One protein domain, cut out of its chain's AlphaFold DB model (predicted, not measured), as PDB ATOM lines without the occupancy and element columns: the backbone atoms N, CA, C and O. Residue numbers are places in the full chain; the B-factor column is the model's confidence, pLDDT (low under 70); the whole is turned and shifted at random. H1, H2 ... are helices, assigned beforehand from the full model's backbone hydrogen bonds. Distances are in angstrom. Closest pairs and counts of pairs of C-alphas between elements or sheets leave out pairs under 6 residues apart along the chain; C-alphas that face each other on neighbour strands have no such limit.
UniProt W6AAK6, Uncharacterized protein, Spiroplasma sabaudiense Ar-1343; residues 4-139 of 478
ATOM      1  N   SER A   4     186.712 132.269 174.598       80.12
ATOM      2  CA  SER A   4     187.118 133.674 174.451       80.12
ATOM      3  C   SER A   4     187.884 134.194 175.674       80.12
ATOM      4  O   SER A   4     188.904 134.856 175.515       80.12
ATOM      5  N   LYS A   5     187.457 133.821 176.887       84.12
ATOM      6  CA  LYS A   5     188.139 134.201 178.130       84.12
ATOM      7  C   LYS A   5     189.489 133.489 178.271       84.12
ATOM      8  O   LYS A   5     190.480 134.122 178.610       84.12
ATOM      9  N   ASN A   6     189.547 132.193 177.960       84.19
ATOM     10  CA  ASN A   6     190.808 131.443 178.004       84.19
ATOM     11  C   ASN A   6     191.820 131.985 176.980       84.19
ATOM     12  O   ASN A   6     193.013 132.053 177.259       84.19
ATOM     13  N   TYR A   7     191.349 132.395 175.800       86.19
ATOM     14  CA  TYR A   7     192.184 132.999 174.764       86.19
ATOM     15  C   TYR A   7     192.791 134.339 175.218       86.19
ATOM     16  O   TYR A   7     193.982 134.577 175.006       86.19
ATOM     17  N   GLU A   8     192.004 135.185 175.888       86.56
ATOM     18  CA  GLU A   8     192.470 136.432 176.509       86.56
ATOM     19  C   GLU A   8     193.522 136.164 177.598       86.56
ATOM     20  O   GLU A   8     194.630 136.696 177.530       86.56
ATOM     21  N   GLU A   9     193.227 135.278 178.554       85.69
ATOM     22  CA  GLU A   9     194.127 134.958 179.672       85.69
ATOM     23  C   GLU A   9     195.465 134.365 179.201       85.69
ATOM     24  O   GLU A   9     196.526 134.724 179.722       85.69
ATOM     25  N   ILE A  10     195.443 133.492 178.187       88.56
ATOM     26  CA  ILE A  10     196.662 132.942 177.577       88.56
ATOM     27  C   ILE A  10     197.444 134.044 176.855       88.56
ATOM     28  O   ILE A  10     198.667 134.109 176.981       88.56
ATOM     29  N   SER A  11     196.763 134.936 176.131       86.81
ATOM     30  CA  SER A  11     197.422 136.034 175.414       86.81
ATOM     31  C   SER A  11     198.133 136.996 176.372       86.81
ATOM     32  O   SER A  11     199.283 137.363 176.126       86.81
ATOM     33  N   ILE A  12     197.494 137.347 177.494       85.94
ATOM     34  CA  ILE A  12     198.088 138.185 178.549       85.94
ATOM     35  C   ILE A  12     199.302 137.484 179.170       85.94
ATOM     36  O   ILE A  12     200.373 138.081 179.287       85.94
ATOM     37  N   LEU A  13     199.170 136.195 179.502       87.00
ATOM     38  CA  LEU A  13     200.257 135.400 180.076       87.00
ATOM     39  C   LEU A  13     201.491 135.373 179.163       87.00
ATOM     40  O   LEU A  13     202.600 135.653 179.618       87.00
ATOM     41  N   LEU A  14     201.316 135.062 177.874       88.19
ATOM     42  CA  LEU A  14     202.431 135.003 176.924       88.19
ATOM     43  C   LEU A  14     203.075 136.377 176.706       88.19
ATOM     44  O   LEU A  14     204.300 136.453 176.590       88.19
ATOM     45  N   ASN A  15     202.282 137.452 176.700       87.06
ATOM     46  CA  ASN A  15     202.798 138.817 176.625       87.06
ATOM     47  C   ASN A  15     203.718 139.129 177.811       87.06
ATOM     48  O   ASN A  15     204.861 139.542 177.622       87.06
ATOM     49  N   ASN A  16     203.263 138.848 179.033       84.88
ATOM     50  CA  ASN A  16     204.030 139.133 180.244       84.88
ATOM     51  C   ASN A  16     205.308 138.287 180.346       84.88
ATOM     52  O   ASN A  16     206.338 138.795 180.783       84.88
ATOM     53  N   ILE A  17     205.287 137.041 179.860       86.06
ATOM     54  CA  ILE A  17     206.496 136.207 179.753       86.06
ATOM     55  C   ILE A  17     207.529 136.826 178.799       86.06
ATOM     56  O   ILE A  17     208.726 136.775 179.077       86.06
ATOM     57  N   ILE A  18     207.088 137.383 177.666       84.44
ATOM     58  CA  ILE A  18     207.993 138.015 176.697       84.44
ATOM     59  C   ILE A  18     208.527 139.343 177.233       84.44
ATOM     60  O   ILE A  18     209.694 139.650 177.004       84.44
ATOM     61  N   LEU A  19     207.703 140.132 177.924       82.38
ATOM     62  CA  LEU A  19     208.108 141.429 178.465       82.38
ATOM     63  C   LEU A  19     209.105 141.286 179.625       82.38
ATOM     64  O   LEU A  19     210.069 142.052 179.686       82.38
ATOM     65  N   ASP A  20     208.924 140.290 180.496       82.44
ATOM     66  CA  ASP A  20     209.828 140.040 181.619       82.44
ATOM     67  C   ASP A  20     211.202 139.542 181.136       82.44
ATOM     68  O   ASP A  20     211.348 138.474 180.538       82.44
ATOM     69  N   GLU A  21     212.240 140.326 181.421       79.62
ATOM     70  CA  GLU A  21     213.620 140.056 181.018       79.62
ATOM     71  C   GLU A  21     214.176 138.728 181.546       79.62
ATOM     72  O   GLU A  21     214.921 138.045 180.833       79.62
ATOM     73  N   LYS A  22     213.816 138.346 182.776       81.88
ATOM     74  CA  LYS A  22     214.286 137.118 183.427       81.88
ATOM     75  C   LYS A  22     213.632 135.911 182.764       81.88
ATOM     76  O   LYS A  22     214.330 134.983 182.354       81.88
ATOM     77  N   LEU A  23     212.309 135.942 182.597       83.75
ATOM     78  CA  LEU A  23     211.568 134.859 181.942       83.75
ATOM     79  C   LEU A  23     211.948 134.715 180.469       83.75
ATOM     80  O   LEU A  23     212.223 133.606 180.010       83.75
ATOM     81  N   ARG A  24     212.060 135.830 179.745       84.50
ATOM     82  CA  ARG A  24     212.515 135.843 178.354       84.50
ATOM     83  C   ARG A  24     213.909 135.238 178.194       84.50
ATOM     84  O   ARG A  24     214.159 134.511 177.235       84.50
ATOM     85  N   THR A  25     214.820 135.520 179.122       81.00
ATOM     86  CA  THR A  25     216.174 134.948 179.097       81.00
ATOM     87  C   THR A  25     216.141 133.448 179.392       81.00
ATOM     88  O   THR A  25     216.765 132.665 178.672       81.00
ATOM     89  N   ASN A  26     215.352 133.029 180.383       81.94
ATOM     90  CA  ASN A  26     215.200 131.621 180.754       81.94
ATOM     91  C   ASN A  26     214.541 130.783 179.649       81.94
ATOM     92  O   ASN A  26     214.925 129.629 179.458       81.94
ATOM     93  N   LEU A  27     213.663 131.382 178.833       84.25
ATOM     94  CA  LEU A  27     213.134 130.761 177.614       84.25
ATOM     95  C   LEU A  27     214.222 130.359 176.615       84.25
ATOM     96  O   LEU A  27     213.917 129.589 175.717       84.25
ATOM     97  N   THR A  28     215.463 130.846 176.702       82.00
ATOM     98  CA  THR A  28     216.525 130.442 175.762       82.00
ATOM     99  C   THR A  28     217.221 129.134 176.141       82.00
ATOM    100  O   THR A  28     217.646 128.404 175.243       82.00
ATOM    101  N   GLU A  29     217.268 128.796 177.432       79.44
ATOM    102  CA  GLU A  29     218.020 127.644 177.955       79.44
ATOM    103  C   GLU A  29     217.105 126.531 178.500       79.44
ATOM    104  O   GLU A  29     217.428 125.353 178.363       79.44
ATOM    105  N   ASP A  30     215.941 126.869 179.068       83.69
ATOM    106  CA  ASP A  30     215.025 125.881 179.647       83.69
ATOM    107  C   ASP A  30     214.107 125.261 178.580       83.69
ATOM    108  O   ASP A  30     213.096 125.838 178.169       83.69
ATOM    109  N   GLU A  31     214.446 124.046 178.142       81.38
ATOM    110  CA  GLU A  31     213.667 123.299 177.146       81.38
ATOM    111  C   GLU A  31     212.253 122.941 177.623       81.38
ATOM    112  O   GLU A  31     211.324 122.892 176.816       81.38
ATOM    113  N   LYS A  32     212.051 122.702 178.926       84.25
ATOM    114  CA  LYS A  32     210.716 122.389 179.457       84.25
ATOM    115  C   LYS A  32     209.836 123.626 179.422       84.25
ATOM    116  O   LYS A  32     208.692 123.548 178.982       84.25
ATOM    117  N   PHE A  33     210.391 124.769 179.814       88.06
ATOM    118  CA  PHE A  33     209.696 126.045 179.728       88.06
ATOM    119  C   PHE A  33     209.371 126.424 178.274       88.06
ATOM    120  O   PHE A  33     208.244 126.829 177.987       88.06
ATOM    121  N   GLN A  34     210.310 126.206 177.343       85.06
ATOM    122  CA  GLN A  34     210.079 126.377 175.902       85.06
ATOM    123  C   GLN A  34     208.900 125.531 175.413       85.06
ATOM    124  O   GLN A  34     208.031 126.050 174.717       85.06
ATOM    125  N   ASN A  35     208.840 124.253 175.792       86.31
ATOM    126  CA  ASN A  35     207.761 123.359 175.371       86.31
ATOM    127  C   ASN A  35     206.397 123.808 175.911       86.31
ATOM    128  O   ASN A  35     205.447 123.886 175.139       86.31
ATOM    129  N   TYR A  36     206.310 124.217 177.180       89.25
ATOM    130  CA  TYR A  36     205.055 124.747 177.721       89.25
ATOM    131  C   TYR A  36     204.611 126.044 177.037       89.25
ATOM    132  O   TYR A  36     203.417 126.248 176.822       89.25
ATOM    133  N   PHE A  37     205.553 126.907 176.648       89.75
ATOM    134  CA  PHE A  37     205.244 128.093 175.852       89.75
ATOM    135  C   PHE A  37     204.720 127.712 174.455       89.75
ATOM    136  O   PHE A  37     203.743 128.289 173.977       89.75
ATOM    137  N   ILE A  38     205.334 126.718 173.802       87.81
ATOM    138  CA  ILE A  38     204.897 126.198 172.495       87.81
ATOM    139  C   ILE A  38     203.480 125.623 172.582       87.81
ATOM    140  O   ILE A  38     202.667 125.899 171.700       87.81
ATOM    141  N   ASP A  39     203.168 124.879 173.640       88.81
ATOM    142  CA  ASP A  39     201.841 124.295 173.849       88.81
ATOM    143  C   ASP A  39     200.759 125.381 173.953       88.81
ATOM    144  O   ASP A  39     199.712 125.272 173.315       88.81
ATOM    145  N   GLN A  40     201.039 126.499 174.634       90.31
ATOM    146  CA  GLN A  40     200.116 127.640 174.660       90.31
ATOM    147  C   GLN A  40     199.930 128.294 173.287       90.31
ATOM    148  O   GLN A  40     198.807 128.636 172.916       90.31
ATOM    149  N   VAL A  41     200.999 128.438 172.498       88.56
ATOM    150  CA  VAL A  41     200.899 128.960 171.124       88.56
ATOM    151  C   VAL A  41     200.071 128.021 170.241       88.56
ATOM    152  O   VAL A  41     199.244 128.486 169.455       88.56
ATOM    153  N   ASN A  42     200.235 126.705 170.392       87.31
ATOM    154  CA  ASN A  42     199.424 125.711 169.689       87.31
ATOM    155  C   ASN A  42     197.951 125.764 170.133       87.31
ATOM    156  O   ASN A  42     197.060 125.638 169.294       87.31
ATOM    157  N   ASN A  43     197.683 126.022 171.416       88.12
ATOM    158  CA  ASN A  43     196.330 126.212 171.941       88.12
ATOM    159  C   ASN A  43     195.658 127.466 171.364       88.12
ATOM    160  O   ASN A  43     194.518 127.378 170.905       88.12
ATOM    161  N   LEU A  44     196.366 128.602 171.297       88.00
ATOM    162  CA  LEU A  44     195.886 129.805 170.603       88.00
ATOM    163  C   LEU A  44     195.595 129.519 169.123       88.00
ATOM    164  O   LEU A  44     194.535 129.888 168.625       88.00
ATOM    165  N   LEU A  45     196.494 128.805 168.438       85.44
ATOM    166  CA  LEU A  45     196.332 128.452 167.026       85.44
ATOM    167  C   LEU A  45     195.103 127.561 166.787       85.44
ATOM    168  O   LEU A  45     194.349 127.791 165.841       85.44
ATOM    169  N   SER A  46     194.880 126.557 167.640       85.62
ATOM    170  CA  SER A  46     193.672 125.729 167.583       85.62
ATOM    171  C   SER A  46     192.416 126.573 167.808       85.62
ATOM    172  O   SER A  46     191.470 126.455 167.036       85.62
ATOM    173  N   MET A  47     192.416 127.484 168.788       84.25
ATOM    174  CA  MET A  47     191.265 128.355 169.062       84.25
ATOM    175  C   MET A  47     190.936 129.319 167.906       84.25
ATOM    176  O   MET A  47     189.768 129.500 167.560       84.25
ATOM    177  N   GLU A  48     191.952 129.877 167.250       84.94
ATOM    178  CA  GLU A  48     191.804 130.778 166.095       84.94
ATOM    179  C   GLU A  48     191.278 130.094 164.827       84.94
ATOM    180  O   GLU A  48     190.717 130.768 163.953       84.94
ATOM    181  N   ILE A  49     191.530 128.788 164.678       82.44
ATOM    182  CA  ILE A  49     191.148 127.996 163.501       82.44
ATOM    183  C   ILE A  49     189.807 127.299 163.730       82.44
ATOM    184  O   ILE A  49     188.928 127.394 162.877       82.44
ATOM    185  N   ASP A  50     189.646 126.599 164.854       82.12
ATOM    186  CA  ASP A  50     188.468 125.765 165.125       82.12
ATOM    187  C   ASP A  50     187.264 126.579 165.591       82.12
ATOM    188  O   ASP A  50     186.128 126.255 165.246       82.12
ATOM    189  N   PHE A  51     187.506 127.658 166.338       81.31
ATOM    190  CA  PHE A  51     186.447 128.465 166.947       81.31
ATOM    191  C   PHE A  51     186.387 129.898 166.402       81.31
ATOM    192  O   PHE A  51     185.535 130.671 166.830       81.31
ATOM    193  N   SER A  52     187.244 130.247 165.430       80.62
ATOM    194  CA  SER A  52     187.314 131.584 164.809       80.62
ATOM    195  C   SER A  52     187.430 132.731 165.824       80.62
ATOM    196  O   SER A  52     186.864 133.802 165.619       80.62
ATOM    197  N   ILE A  53     188.150 132.496 166.923       83.62
ATOM    198  CA  ILE A  53     188.320 133.466 168.012       83.62
ATOM    199  C   ILE A  53     189.441 134.448 167.670       83.62
ATOM    200  O   ILE A  53     190.478 134.059 167.125       83.62
ATOM    201  N   ASP A  54     189.232 135.712 168.016       81.75
ATOM    202  CA  ASP A  54     190.229 136.773 168.018       81.75
ATOM    203  C   ASP A  54     190.204 137.539 169.354       81.75
ATOM    204  O   ASP A  54     189.289 137.403 170.168       81.75
ATOM    205  N   TYR A  55     191.250 138.326 169.608       80.06
ATOM    206  CA  TYR A  55     191.312 139.255 170.739       80.06
ATOM    207  C   TYR A  55     191.846 140.591 170.243       80.06
ATOM    208  O   TYR A  55     192.841 140.622 169.518       80.06
ATOM    209  N   LEU A  56     191.166 141.690 170.583       77.19
ATOM    210  CA  LEU A  56     191.445 143.023 170.026       77.19
ATOM    211  C   LEU A  56     191.460 143.025 168.480       77.19
ATOM    212  O   LEU A  56     192.286 143.687 167.854       77.19
ATOM    213  N   SER A  57     190.573 142.228 167.868       74.94
ATOM    214  CA  SER A  57     190.475 142.031 166.411       74.94
ATOM    215  C   SER A  57     191.769 141.532 165.745       74.94
ATOM    216  O   SER A  57     191.992 141.756 164.552       74.94
ATOM    217  N   LYS A  58     192.641 140.855 166.506       81.19
ATOM    218  CA  LYS A  58     193.896 140.265 166.027       81.19
ATOM    219  C   LYS A  58     194.018 138.793 166.423       81.19
ATOM    220  O   LYS A  58     193.493 138.350 167.443       81.19
ATOM    221  N   LYS A  59     194.760 138.051 165.594       85.50
ATOM    222  CA  LYS A  59     195.180 136.665 165.835       85.50
ATOM    223  C   LYS A  59     196.603 136.653 166.385       85.50
ATOM    224  O   LYS A  59     197.542 137.049 165.692       85.50
ATOM    225  N   TRP A  60     196.757 136.227 167.631       85.81
ATOM    226  CA  TRP A  60     197.996 136.350 168.391       85.81
ATOM    227  C   TRP A  60     198.924 135.135 168.295       85.81
ATOM    228  O   TRP A  60     200.129 135.289 168.504       85.81
ATOM    229  N   ALA A  61     198.432 133.951 167.910       85.88
ATOM    230  CA  ALA A  61     199.245 132.731 167.856       85.88
ATOM    231  C   ALA A  61     200.486 132.894 166.961       85.88
ATOM    232  O   ALA A  61     201.607 132.556 167.348       85.88
ATOM    233  N   ALA A  62     200.315 133.484 165.776       81.75
ATOM    234  CA  ALA A  62     201.416 133.725 164.845       81.75
ATOM    235  C   ALA A  62     202.425 134.768 165.364       81.75
ATOM    236  O   ALA A  62     203.621 134.658 165.085       81.75
ATOM    237  N   ILE A  63     201.958 135.772 166.112       82.62
ATOM    238  CA  ILE A  63     202.789 136.845 166.678       82.62
ATOM    239  C   ILE A  63     203.662 136.277 167.804       82.62
ATOM    240  O   ILE A  63     204.885 136.452 167.794       82.62
ATOM    241  N   PHE A  64     203.069 135.513 168.724       86.44
ATOM    242  CA  PHE A  64     203.807 134.860 169.806       86.44
ATOM    243  C   PHE A  64     204.752 133.766 169.295       86.44
ATOM    244  O   PHE A  64     205.897 133.688 169.743       86.44
ATOM    245  N   GLY A  65     204.341 132.988 168.288       80.94
ATOM    246  CA  GLY A  65     205.202 131.984 167.659       80.94
ATOM    247  C   GLY A  65     206.452 132.587 167.005       80.94
ATOM    248  O   GLY A  65     207.565 132.103 167.222       80.94
ATOM    249  N   LYS A  66     206.303 133.694 166.259       78.00
ATOM    250  CA  LYS A  66     207.446 134.446 165.700       78.00
ATOM    251  C   LYS A  66     208.359 134.991 166.795       78.00
ATOM    252  O   LYS A  66     209.580 134.947 166.658       78.00
ATOM    253  N   SER A  67     207.773 135.471 167.887       81.81
ATOM    254  CA  SER A  67     208.518 136.044 169.006       81.81
ATOM    255  C   SER A  67     209.383 135.005 169.709       81.81
ATOM    256  O   SER A  67     210.566 135.250 169.936       81.81
ATOM    257  N   LEU A  68     208.853 133.800 169.936       83.00
ATOM    258  CA  LEU A  68     209.622 132.690 170.498       83.00
ATOM    259  C   LEU A  68     210.789 132.272 169.591       83.00
ATOM    260  O   LEU A  68     211.900 132.052 170.075       83.00
ATOM    261  N   VAL A  69     210.570 132.193 168.274       79.12
ATOM    262  CA  VAL A  69     211.639 131.892 167.303       79.12
ATOM    263  C   VAL A  69     212.724 132.973 167.338       79.12
ATOM    264  O   VAL A  69     213.915 132.660 167.291       79.12
ATOM    265  N   ASN A  70     212.339 134.242 167.486       79.56
ATOM    266  CA  ASN A  70     213.279 135.355 167.587       79.56
ATOM    267  C   ASN A  70     214.082 135.349 168.894       79.56
ATOM    268  O   ASN A  70     215.271 135.666 168.842       79.56
ATOM    269  N   ILE A  71     213.465 134.970 170.016       80.62
ATOM    270  CA  ILE A  71     214.107 134.859 171.335       80.62
ATOM    271  C   ILE A  71     215.085 133.678 171.361       80.62
ATOM    272  O   ILE A  71     216.253 133.833 171.709       80.62
ATOM    273  N   THR A  72     214.628 132.494 170.947       79.19
ATOM    274  CA  THR A  72     215.405 131.244 171.039       79.19
ATOM    275  C   THR A  72     216.412 131.063 169.905       79.19
ATOM    276  O   THR A  72     217.332 130.258 170.029       79.19
ATOM    277  N   LYS A  73     216.235 131.773 168.780       78.69
ATOM    278  CA  LYS A  73     216.978 131.583 167.518       78.69
ATOM    279  C   LYS A  73     216.929 130.141 166.980       78.69
ATOM    280  O   LYS A  73     217.758 129.762 166.153       78.69
ATOM    281  N   LYS A  74     215.946 129.336 167.408       76.50
ATOM    282  CA  LYS A  74     215.729 127.950 166.964       76.50
ATOM    283  C   LYS A  74     214.569 127.877 165.964       76.50
ATOM    284  O   LYS A  74     213.594 128.618 166.063       76.50
ATOM    285  N   LYS A  75     214.649 126.950 165.002       72.25
ATOM    286  CA  LYS A  75     213.512 126.622 164.123       72.25
ATOM    287  C   LYS A  75     212.518 125.761 164.901       72.25
ATOM    288  O   LYS A  75     212.825 124.613 165.205       72.25
ATOM    289  N   ILE A  76     211.343 126.310 165.194       79.62
ATOM    290  CA  ILE A  76     210.283 125.639 165.956       79.62
ATOM    291  C   ILE A  76     209.086 125.412 165.032       79.62
ATOM    292  O   ILE A  76     208.690 126.313 164.290       79.62
ATOM    293  N   LYS A  77     208.526 124.198 165.048       74.69
ATOM    294  CA  LYS A  77     207.313 123.858 164.297       74.69
ATOM    295  C   LYS A  77     206.112 123.940 165.233       74.69
ATOM    296  O   LYS A  77     206.024 123.163 166.175       74.69
ATOM    297  N   PHE A  78     205.188 124.844 164.932       82.75
ATOM    298  CA  PHE A  78     203.894 124.930 165.606       82.75
ATOM    299  C   PHE A  78     202.890 124.038 164.882       82.75
ATOM    300  O   PHE A  78     202.857 123.998 163.646       82.75
ATOM    301  N   THR A  79     202.102 123.286 165.638       78.50
ATOM    302  CA  THR A  79     201.120 122.343 165.100       78.50
ATOM    303  C   THR A  79     199.786 122.577 165.765       78.50
ATOM    304  O   THR A  79     199.706 122.642 166.987       78.50
ATOM    305  N   LYS A  80     198.731 122.643 164.956       76.19
ATOM    306  CA  LYS A  80     197.364 122.640 165.462       76.19
ATOM    307  C   LYS A  80     197.119 121.344 166.238       76.19
ATOM    308  O   LYS A  80     197.326 120.259 165.695       76.19
ATOM    309  N   THR A  81     196.653 121.463 167.474       77.88
ATOM    310  CA  THR A  81     196.218 120.319 168.277       77.88
ATOM    311  C   THR A  81     194.840 119.874 167.786       77.88
ATOM    312  O   THR A  81     193.890 120.658 167.822       77.88
ATOM    313  N   GLU A  82     194.730 118.638 167.293       60.62
ATOM    314  CA  GLU A  82     193.457 118.063 166.843       60.62
ATOM    315  C   GLU A  82     192.544 117.753 168.038       60.62
ATOM    316  O   GLU A  82     193.001 117.224 169.051       60.62
ATOM    317  N   ASN A  83     191.245 118.057 167.913       65.25
ATOM    318  CA  ASN A  83     190.227 117.830 168.951       65.25
ATOM    319  C   ASN A  83     190.566 118.470 170.306       65.25
ATOM    320  O   ASN A  83     190.350 117.873 171.364       65.25
ATOM    321  N   ASN A  84     191.115 119.687 170.279       74.38
ATOM    322  CA  ASN A  84     191.461 120.388 171.501       74.38
ATOM    323  C   ASN A  84     190.189 120.833 172.241       74.38
ATOM    324  O   ASN A  84     189.408 121.636 171.732       74.38
ATOM    325  N   THR A  85     189.959 120.266 173.424       80.31
ATOM    326  CA  THR A  85     188.800 120.600 174.259       80.31
ATOM    327  C   THR A  85     189.126 121.775 175.171       80.31
ATOM    328  O   THR A  85     190.291 122.049 175.457       80.31
ATOM    329  N   GLU A  86     188.098 122.464 175.661       78.31
ATOM    330  CA  GLU A  86     188.273 123.588 176.587       78.31
ATOM    331  C   GLU A  86     189.048 123.186 177.854       78.31
ATOM    332  O   GLU A  86     189.916 123.927 178.315       78.31
ATOM    333  N   ASP A  87     188.784 121.982 178.369       79.75
ATOM    334  CA  ASP A  87     189.446 121.441 179.557       79.75
ATOM    335  C   ASP A  87     190.944 121.200 179.322       79.75
ATOM    336  O   ASP A  87     191.754 121.442 180.219       79.75
ATOM    337  N   ASN A  88     191.331 120.777 178.113       83.31
ATOM    338  CA  ASN A  88     192.736 120.571 177.755       83.31
ATOM    339  C   ASN A  88     193.490 121.905 177.686       83.31
ATOM    340  O   ASN A  88     194.555 122.037 178.283       83.31
ATOM    341  N   VAL A  89     192.896 122.918 177.044       84.31
ATOM    342  CA  VAL A  89     193.475 124.271 176.967       84.31
ATOM    343  C   VAL A  89     193.700 124.845 178.369       84.31
ATOM    344  O   VAL A  89     194.772 125.377 178.664       84.31
ATOM    345  N   PHE A  90     192.715 124.698 179.260       83.19
ATOM    346  CA  PHE A  90     192.826 125.175 180.638       83.19
ATOM    347  C   PHE A  90     193.855 124.386 181.465       83.19
ATOM    348  O   PHE A  90     194.560 124.965 182.301       83.19
ATOM    349  N   ALA A  91     193.961 123.074 181.243       83.19
ATOM    350  CA  ALA A  91     194.956 122.236 181.900       83.19
ATOM    351  C   ALA A  91     196.380 122.665 181.524       83.19
ATOM    352  O   ALA A  91     197.197 122.881 182.421       83.19
ATOM    353  N   ASP A  92     196.657 122.870 180.235       83.75
ATOM    354  CA  ASP A  92     197.972 123.308 179.759       83.75
ATOM    355  C   ASP A  92     198.329 124.694 180.312       83.75
ATOM    356  O   ASP A  92     199.444 124.913 180.792       83.75
ATOM    357  N   TYR A  93     197.370 125.626 180.293       86.19
ATOM    358  CA  TYR A  93     197.527 126.960 180.880       86.19
ATOM    359  C   TYR A  93     197.889 126.883 182.373       86.19
ATOM    360  O   TYR A  93     198.846 127.507 182.839       86.19
ATOM    361  N   SER A  94     197.172 126.043 183.124       85.00
ATOM    362  CA  SER A  94     197.413 125.828 184.554       85.00
ATOM    363  C   SER A  94     198.778 125.194 184.838       85.00
ATOM    364  O   SER A  94     199.390 125.489 185.868       85.00
ATOM    365  N   ILE A  95     199.258 124.311 183.955       86.75
ATOM    366  CA  ILE A  95     200.585 123.689 184.061       86.75
ATOM    367  C   ILE A  95     201.674 124.751 183.905       86.75
ATOM    368  O   ILE A  95     202.575 124.807 184.744       86.75
ATOM    369  N   LEU A  96     201.565 125.622 182.897       85.81
ATOM    370  CA  LEU A  96     202.531 126.699 182.681       85.81
ATOM    371  C   LEU A  96     202.584 127.659 183.880       85.81
ATOM    372  O   LEU A  96     203.670 127.956 184.374       85.81
ATOM    373  N   LEU A  97     201.434 128.081 184.415       83.38
ATOM    374  CA  LEU A  97     201.394 128.944 185.602       83.38
ATOM    375  C   LEU A  97     202.072 128.308 186.821       83.38
ATOM    376  O   LEU A  97     202.873 128.955 187.492       83.38
ATOM    377  N   LYS A  98     201.787 127.030 187.099       84.12
ATOM    378  CA  LYS A  98     202.434 126.298 188.200       84.12
ATOM    379  C   LYS A  98     203.938 126.143 187.978       84.12
ATOM    380  O   LYS A  98     204.699 126.170 188.940       84.12
ATOM    381  N   TYR A  99     204.372 125.975 186.729       83.12
ATOM    382  CA  TYR A  99     205.792 125.900 186.394       83.12
ATOM    383  C   TYR A  99     206.514 127.212 186.715       83.12
ATOM    384  O   TYR A  99     207.577 127.192 187.334       83.12
ATOM    385  N   LEU A 100     205.915 128.345 186.338       82.38
ATOM    386  CA  LEU A 100     206.456 129.677 186.616       82.38
ATOM    387  C   LEU A 100     206.529 129.970 188.121       82.38
ATOM    388  O   LEU A 100     207.540 130.483 188.600       82.38
ATOM    389  N   GLU A 101     205.491 129.594 188.867       80.69
ATOM    390  CA  GLU A 101     205.426 129.749 190.325       80.69
ATOM    391  C   GLU A 101     206.518 128.930 191.030       80.69
ATOM    392  O   GLU A 101     207.272 129.465 191.839       80.69
ATOM    393  N   ASN A 102     206.655 127.649 190.681       80.25
ATOM    394  CA  ASN A 102     207.568 126.739 191.373       80.25
ATOM    395  C   ASN A 102     209.045 126.981 191.036       80.25
ATOM    396  O   ASN A 102     209.889 126.881 191.922       80.25
ATOM    397  N   ASN A 103     209.366 127.276 189.772       78.81
ATOM    398  CA  ASN A 103     210.760 127.351 189.321       78.81
ATOM    399  C   ASN A 103     211.315 128.775 189.289       78.81
ATOM    400  O   ASN A 103     212.518 128.958 189.446       78.81
ATOM    401  N   TYR A 104     210.463 129.788 189.108       77.44
ATOM    402  CA  TYR A 104     210.911 131.181 189.016       77.44
ATOM    403  C   TYR A 104     210.383 132.077 190.142       77.44
ATOM    404  O   TYR A 104     210.755 133.253 190.172       77.44
ATOM    405  N   GLN A 105     209.600 131.519 191.082       72.25
ATOM    406  CA  GLN A 105     209.043 132.194 192.267       72.25
ATOM    407  C   GLN A 105     208.234 133.450 191.927       72.25
ATOM    408  O   GLN A 105     208.308 134.466 192.617       72.25
ATOM    409  N   ILE A 106     207.482 133.406 190.829       71.88
ATOM    410  CA  ILE A 106     206.671 134.542 190.396       71.88
ATOM    411  C   ILE A 106     205.236 134.338 190.879       71.88
ATOM    412  O   ILE A 106     204.598 133.335 190.561       71.88
ATOM    413  N   GLU A 107     204.731 135.297 191.657       69.94
ATOM    414  CA  GLU A 107     203.350 135.301 192.139       69.94
ATOM    415  C   GLU A 107     202.366 135.379 190.963       69.94
ATOM    416  O   GLU A 107     202.517 136.214 190.068       69.94
ATOM    417  N   LYS A 108     201.331 134.527 190.983       60.84
ATOM    418  CA  LYS A 108     200.296 134.442 189.933       60.84
ATOM    419  C   LYS A 108     199.676 135.802 189.606       60.84
ATOM    420  O   LYS A 108     199.472 136.126 188.438       60.84
ATOM    421  N   ASP A 109     199.449 136.607 190.636       61.59
ATOM    422  CA  ASP A 109     198.829 137.924 190.535       61.59
ATOM    423  C   ASP A 109     199.694 138.900 189.725       61.59
ATOM    424  O   ASP A 109     199.170 139.694 188.951       61.59
ATOM    425  N   LYS A 110     201.024 138.780 189.795       64.50
ATOM    426  CA  LYS A 110     201.953 139.649 189.062       64.50
ATOM    427  C   LYS A 110     202.016 139.341 187.561       64.50
ATOM    428  O   LYS A 110     202.377 140.222 186.794       64.50
ATOM    429  N   ILE A 111     201.686 138.114 187.148       62.97
ATOM    430  CA  ILE A 111     201.730 137.676 185.738       62.97
ATOM    431  C   ILE A 111     200.366 137.833 185.056       62.97
ATOM    432  O   ILE A 111     200.299 137.988 183.839       62.97
ATOM    433  N   ILE A 112     199.276 137.764 185.823       61.25
ATOM    434  CA  ILE A 112     197.905 137.786 185.292       61.25
ATOM    435  C   ILE A 112     197.285 139.190 185.394       61.25
ATOM    436  O   ILE A 112     196.536 139.572 184.501       61.25
ATOM    437  N   LEU A 113     197.599 139.970 186.441       54.84
ATOM    438  CA  LEU A 113     197.009 141.301 186.685       54.84
ATOM    439  C   LEU A 113     197.902 142.471 186.255       54.84
ATOM    440  O   LEU A 113     197.507 143.623 186.414       54.84
ATOM    441  N   SER A 114     199.111 142.220 185.744       53.19
ATOM    442  CA  SER A 114     199.953 143.295 185.220       53.19
ATOM    443  C   SER A 114     199.302 143.890 183.969       53.19
ATOM    444  O   SER A 114     199.235 143.219 182.939       53.19
ATOM    445  N   GLU A 115     198.834 145.138 184.086       49.22
ATOM    446  CA  GLU A 115     198.163 145.984 183.079       49.22
ATOM    447  C   GLU A 115     199.064 146.337 181.875       49.22
ATOM    448  O   GLU A 115     199.178 147.493 181.470       49.22
ATOM    449  N   SER A 116     199.769 145.365 181.297       57.41
ATOM    450  CA  SER A 116     200.484 145.580 180.045       57.41
ATOM    451  C   SER A 116     199.485 145.463 178.891       57.41
ATOM    452  O   SER A 116     198.949 144.392 178.600       57.41
ATOM    453  N   GLU A 117     199.187 146.585 178.233       62.84
ATOM    454  CA  GLU A 117     198.392 146.561 177.004       62.84
ATOM    455  C   GLU A 117     199.110 145.691 175.960       62.84
ATOM    456  O   GLU A 117     200.276 145.921 175.626       62.84
ATOM    457  N   ILE A 118     198.424 144.665 175.446       72.50
ATOM    458  CA  ILE A 118     198.997 143.765 174.441       72.50
ATOM    459  C   ILE A 118     199.136 144.529 173.118       72.50
ATOM    460  O   ILE A 118     198.158 144.734 172.398       72.50
ATOM    461  N   ASN A 119     200.366 144.917 172.770       74.12
ATOM    462  CA  ASN A 119     200.687 145.558 171.497       74.12
ATOM    463  C   ASN A 119     201.735 144.746 170.712       74.12
ATOM    464  O   ASN A 119     202.803 144.401 171.216       74.12
ATOM    465  N   GLU A 120     201.451 144.489 169.436       71.06
ATOM    466  CA  GLU A 120     202.324 143.769 168.501       71.06
ATOM    467  C   GLU A 120     203.721 144.403 168.381       71.06
ATOM    468  O   GLU A 120     204.723 143.688 168.335       71.06
ATOM    469  N   GLU A 121     203.810 145.736 168.414       68.38
ATOM    470  CA  GLU A 121     205.085 146.464 168.349       68.38
ATOM    471  C   GLU A 121     205.935 146.258 169.613       68.38
ATOM    472  O   GLU A 121     207.157 146.088 169.537       68.38
ATOM    473  N   THR A 122     205.289 146.202 170.783       70.31
ATOM    474  CA  THR A 122     205.961 145.960 172.073       70.31
ATOM    475  C   THR A 122     206.447 144.520 172.200       70.31
ATOM    476  O   THR A 122     207.571 144.284 172.644       70.31
ATOM    477  N   ILE A 123     205.659 143.559 171.712       73.62
ATOM    478  CA  ILE A 123     206.038 142.145 171.677       73.62
ATOM    479  C   ILE A 123     207.234 141.950 170.746       73.62
ATOM    480  O   ILE A 123     208.214 141.326 171.141       73.62
ATOM    481  N   GLY A 124     207.192 142.525 169.536       65.75
ATOM    482  CA  GLY A 124     208.264 142.400 168.546       65.75
ATOM    483  C   GLY A 124     209.591 143.014 169.000       65.75
ATOM    484  O   GLY A 124     210.643 142.383 168.856       65.75
ATOM    485  N   SER A 125     209.550 144.214 169.590       67.81
ATOM    486  CA  SER A 125     210.739 144.910 170.112       67.81
ATOM    487  C   SER A 125     211.343 144.222 171.340       67.81
ATOM    488  O   SER A 125     212.565 144.193 171.489       67.81
ATOM    489  N   SER A 126     210.518 143.563 172.155       72.88
ATOM    490  CA  SER A 126     210.952 142.844 173.357       72.88
ATOM    491  C   SER A 126     211.526 141.454 173.076       72.88
ATOM    492  O   SER A 126     211.824 140.725 174.008       72.88
ATOM    493  N   THR A 127     211.728 141.049 171.816       72.50
ATOM    494  CA  THR A 127     212.270 139.713 171.472       72.50
ATOM    495  C   THR A 127     213.795 139.594 171.556       72.50
ATOM    496  O   THR A 127     214.349 138.516 171.320       72.50
ATOM    497  N   ILE A 128     214.498 140.684 171.869       71.56
ATOM    498  CA  ILE A 128     215.962 140.714 171.912       71.56
ATOM    499  C   ILE A 128     216.445 140.230 173.287       71.56
ATOM    500  O   ILE A 128     216.073 140.775 174.326       71.56
ATOM    501  N   VAL A 129     217.306 139.210 173.287       69.19
ATOM    502  CA  VAL A 129     218.039 138.739 174.473       69.19
ATOM    503  C   VAL A 129     219.516 139.053 174.264       69.19
ATOM    504  O   VAL A 129     220.144 138.491 173.364       69.19
ATOM    505  N   THR A 130     220.069 139.973 175.057       72.69
ATOM    506  CA  THR A 130     221.485 140.356 174.947       72.69
ATOM    507  C   THR A 130     222.386 139.380 175.723       72.69
ATOM    508  O   THR A 130     221.936 138.716 176.663       72.69
ATOM    509  N   PRO A 131     223.683 139.274 175.371       64.69
ATOM    510  CA  PRO A 131     224.645 138.461 176.126       64.69
ATOM    511  C   PRO A 131     224.788 138.879 177.601       64.69
ATOM    512  O   PRO A 131     225.075 138.041 178.453       64.69
ATOM    513  N   GLU A 132     224.551 140.156 177.909       64.44
ATOM    514  CA  GLU A 132     224.589 140.712 179.269       64.44
ATOM    515  C   GLU A 132     223.438 140.175 180.134       64.44
ATOM    516  O   GLU A 132     223.673 139.740 181.262       64.44
ATOM    517  N   MET A 133     222.223 140.080 179.576       66.12
ATOM    518  CA  MET A 133     221.063 139.488 180.259       66.12
ATOM    519  C   MET A 133     221.288 138.008 180.591       66.12
ATOM    520  O   MET A 133     220.998 137.559 181.701       66.12
ATOM    521  N   LYS A 134     221.878 137.251 179.655       64.69
ATOM    522  CA  LYS A 134     222.264 135.851 179.890       64.69
ATOM    523  C   LYS A 134     223.251 135.725 181.048       64.69
ATOM    524  O   LYS A 134     223.111 134.835 181.881       64.69
ATOM    525  N   ALA A 135     224.232 136.623 181.132       64.06
ATOM    526  CA  ALA A 135     225.213 136.611 182.212       64.06
ATOM    527  C   ALA A 135     224.615 136.988 183.580       64.06
ATOM    528  O   ALA A 135     225.074 136.459 184.592       64.06
ATOM    529  N   GLN A 136     223.608 137.867 183.609       70.88
ATOM    530  CA  GLN A 136     222.951 138.336 184.832       70.88
ATOM    531  C   GLN A 136     222.007 137.290 185.439       70.88
ATOM    532  O   GLN A 136     222.046 137.066 186.646       70.88
ATOM    533  N   TYR A 137     221.176 136.643 184.619       66.69
ATOM    534  CA  TYR A 137     220.085 135.802 185.123       66.69
ATOM    535  C   TYR A 137     220.405 134.304 185.171       66.69
ATOM    536  O   TYR A 137     219.797 133.599 185.966       66.69
ATOM    537  N   LEU A 138     221.391 133.813 184.408       65.38
ATOM    538  CA  LEU A 138     221.742 132.383 184.399       65.38
ATOM    539  C   LEU A 138     222.817 131.995 185.436       65.38
ATOM    540  O   LEU A 138     223.045 130.812 185.656       65.38
ATOM    541  N   LYS A 139     223.498 132.959 186.079       55.69
ATOM    542  CA  LYS A 139     224.603 132.688 187.030       55.69
ATOM    543  C   LYS A 139     224.202 132.655 188.514       55.69
ATOM    544  O   LYS A 139     225.061 132.391 189.350       55.69
TER     545      LYS A 139
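What this domain is: This is residues 4 to 139 of the 478 residues of an uncharacterized protein of Spiroplasma sabaudiense Ar-1343 (UniProt W6AAK6). Four helices, H1, H3, H4 and H5, make a bundle along the long axis, with H1 and H3 in its middle and H4 and H5 on either side of them; H3 runs against the other three. H2 crosses one end of the bundle, H8 packs on H2 beyond that end, and the short H6 and H7 pack on H1. The printed part has 136 residues with eight named helices, H1 to H8 in chain order, and no named strand; the class is all helix. It is compact, with a radius of gyration of the C-alphas of 14.1 A, and elongated, spanning 42 by 28 by 27 A.

How they stand to each other: Start at H3, residues 31 to 50, the longest helix. It touches H5, residues 86 to 104, opposite ways at a shallow tilt of 26 degrees; look at the closest C-alphas, Tyr 36 and Leu 96, 5.9 A apart. With H4, residues 61 to 72, it forms a helical hairpin: residues 61 to 65 alone of H4 touch it, closest at the C-alphas of Leu 44 and Ala 61, 5.2 A. The hub is H1, residues 4 to 19, touching six helices. It touches H3 with residues 7 to 14 alone, opposite ways at a steep tilt of 36 degrees, only just past shallow; the closest C-alphas, Tyr 7 and Leu 44, are 6.4 A apart. It also touches H6, residues 108 to 112, closest at the C-alphas of Asn 16 and Ile 111, 6.1 A. H7, residues 120 to 125, touches residues 63 to 67 alone of H4, the same way at a shallow tilt of 4 degrees; the C-alphas of Ser 67 and Gly 124 are closest, 6.4 A. H2, residues 21 to 29, touches H8, residues 131 to 137, about perpendicular at 77 degrees, closest at the C-alphas of Lys 22 and Tyr 137, 6.2 A. H4 and H5 are apart. Every O i to N i+4 pair is within hydrogen-bond range in H1, H3, H4, H5, H6, H7 and H8; in H2, 3 of 5 are.

Where its parts are: Find C-alpha 4 at (187.118, 133.674, 174.451); from there H1 runs 22.7 A. H3 begins at C-alpha 31, (213.667, 123.299, 177.146), and is 28.0 A long. H4 measures 16.5 A, H5 26.9 A and H2 13.5 A. H8 ends at C-alpha 137, (220.085, 135.802, 185.123).

The domain as a whole: The C-alphas of Ser 52 and Lys 139 are farthest apart, 43.4 A. The printed part has no cut. The link from H4 to H5, residues 73 to 85, is long. Mean pLDDT of the printed part is 78.3; 25 residues are under 70, among them 107 to 117.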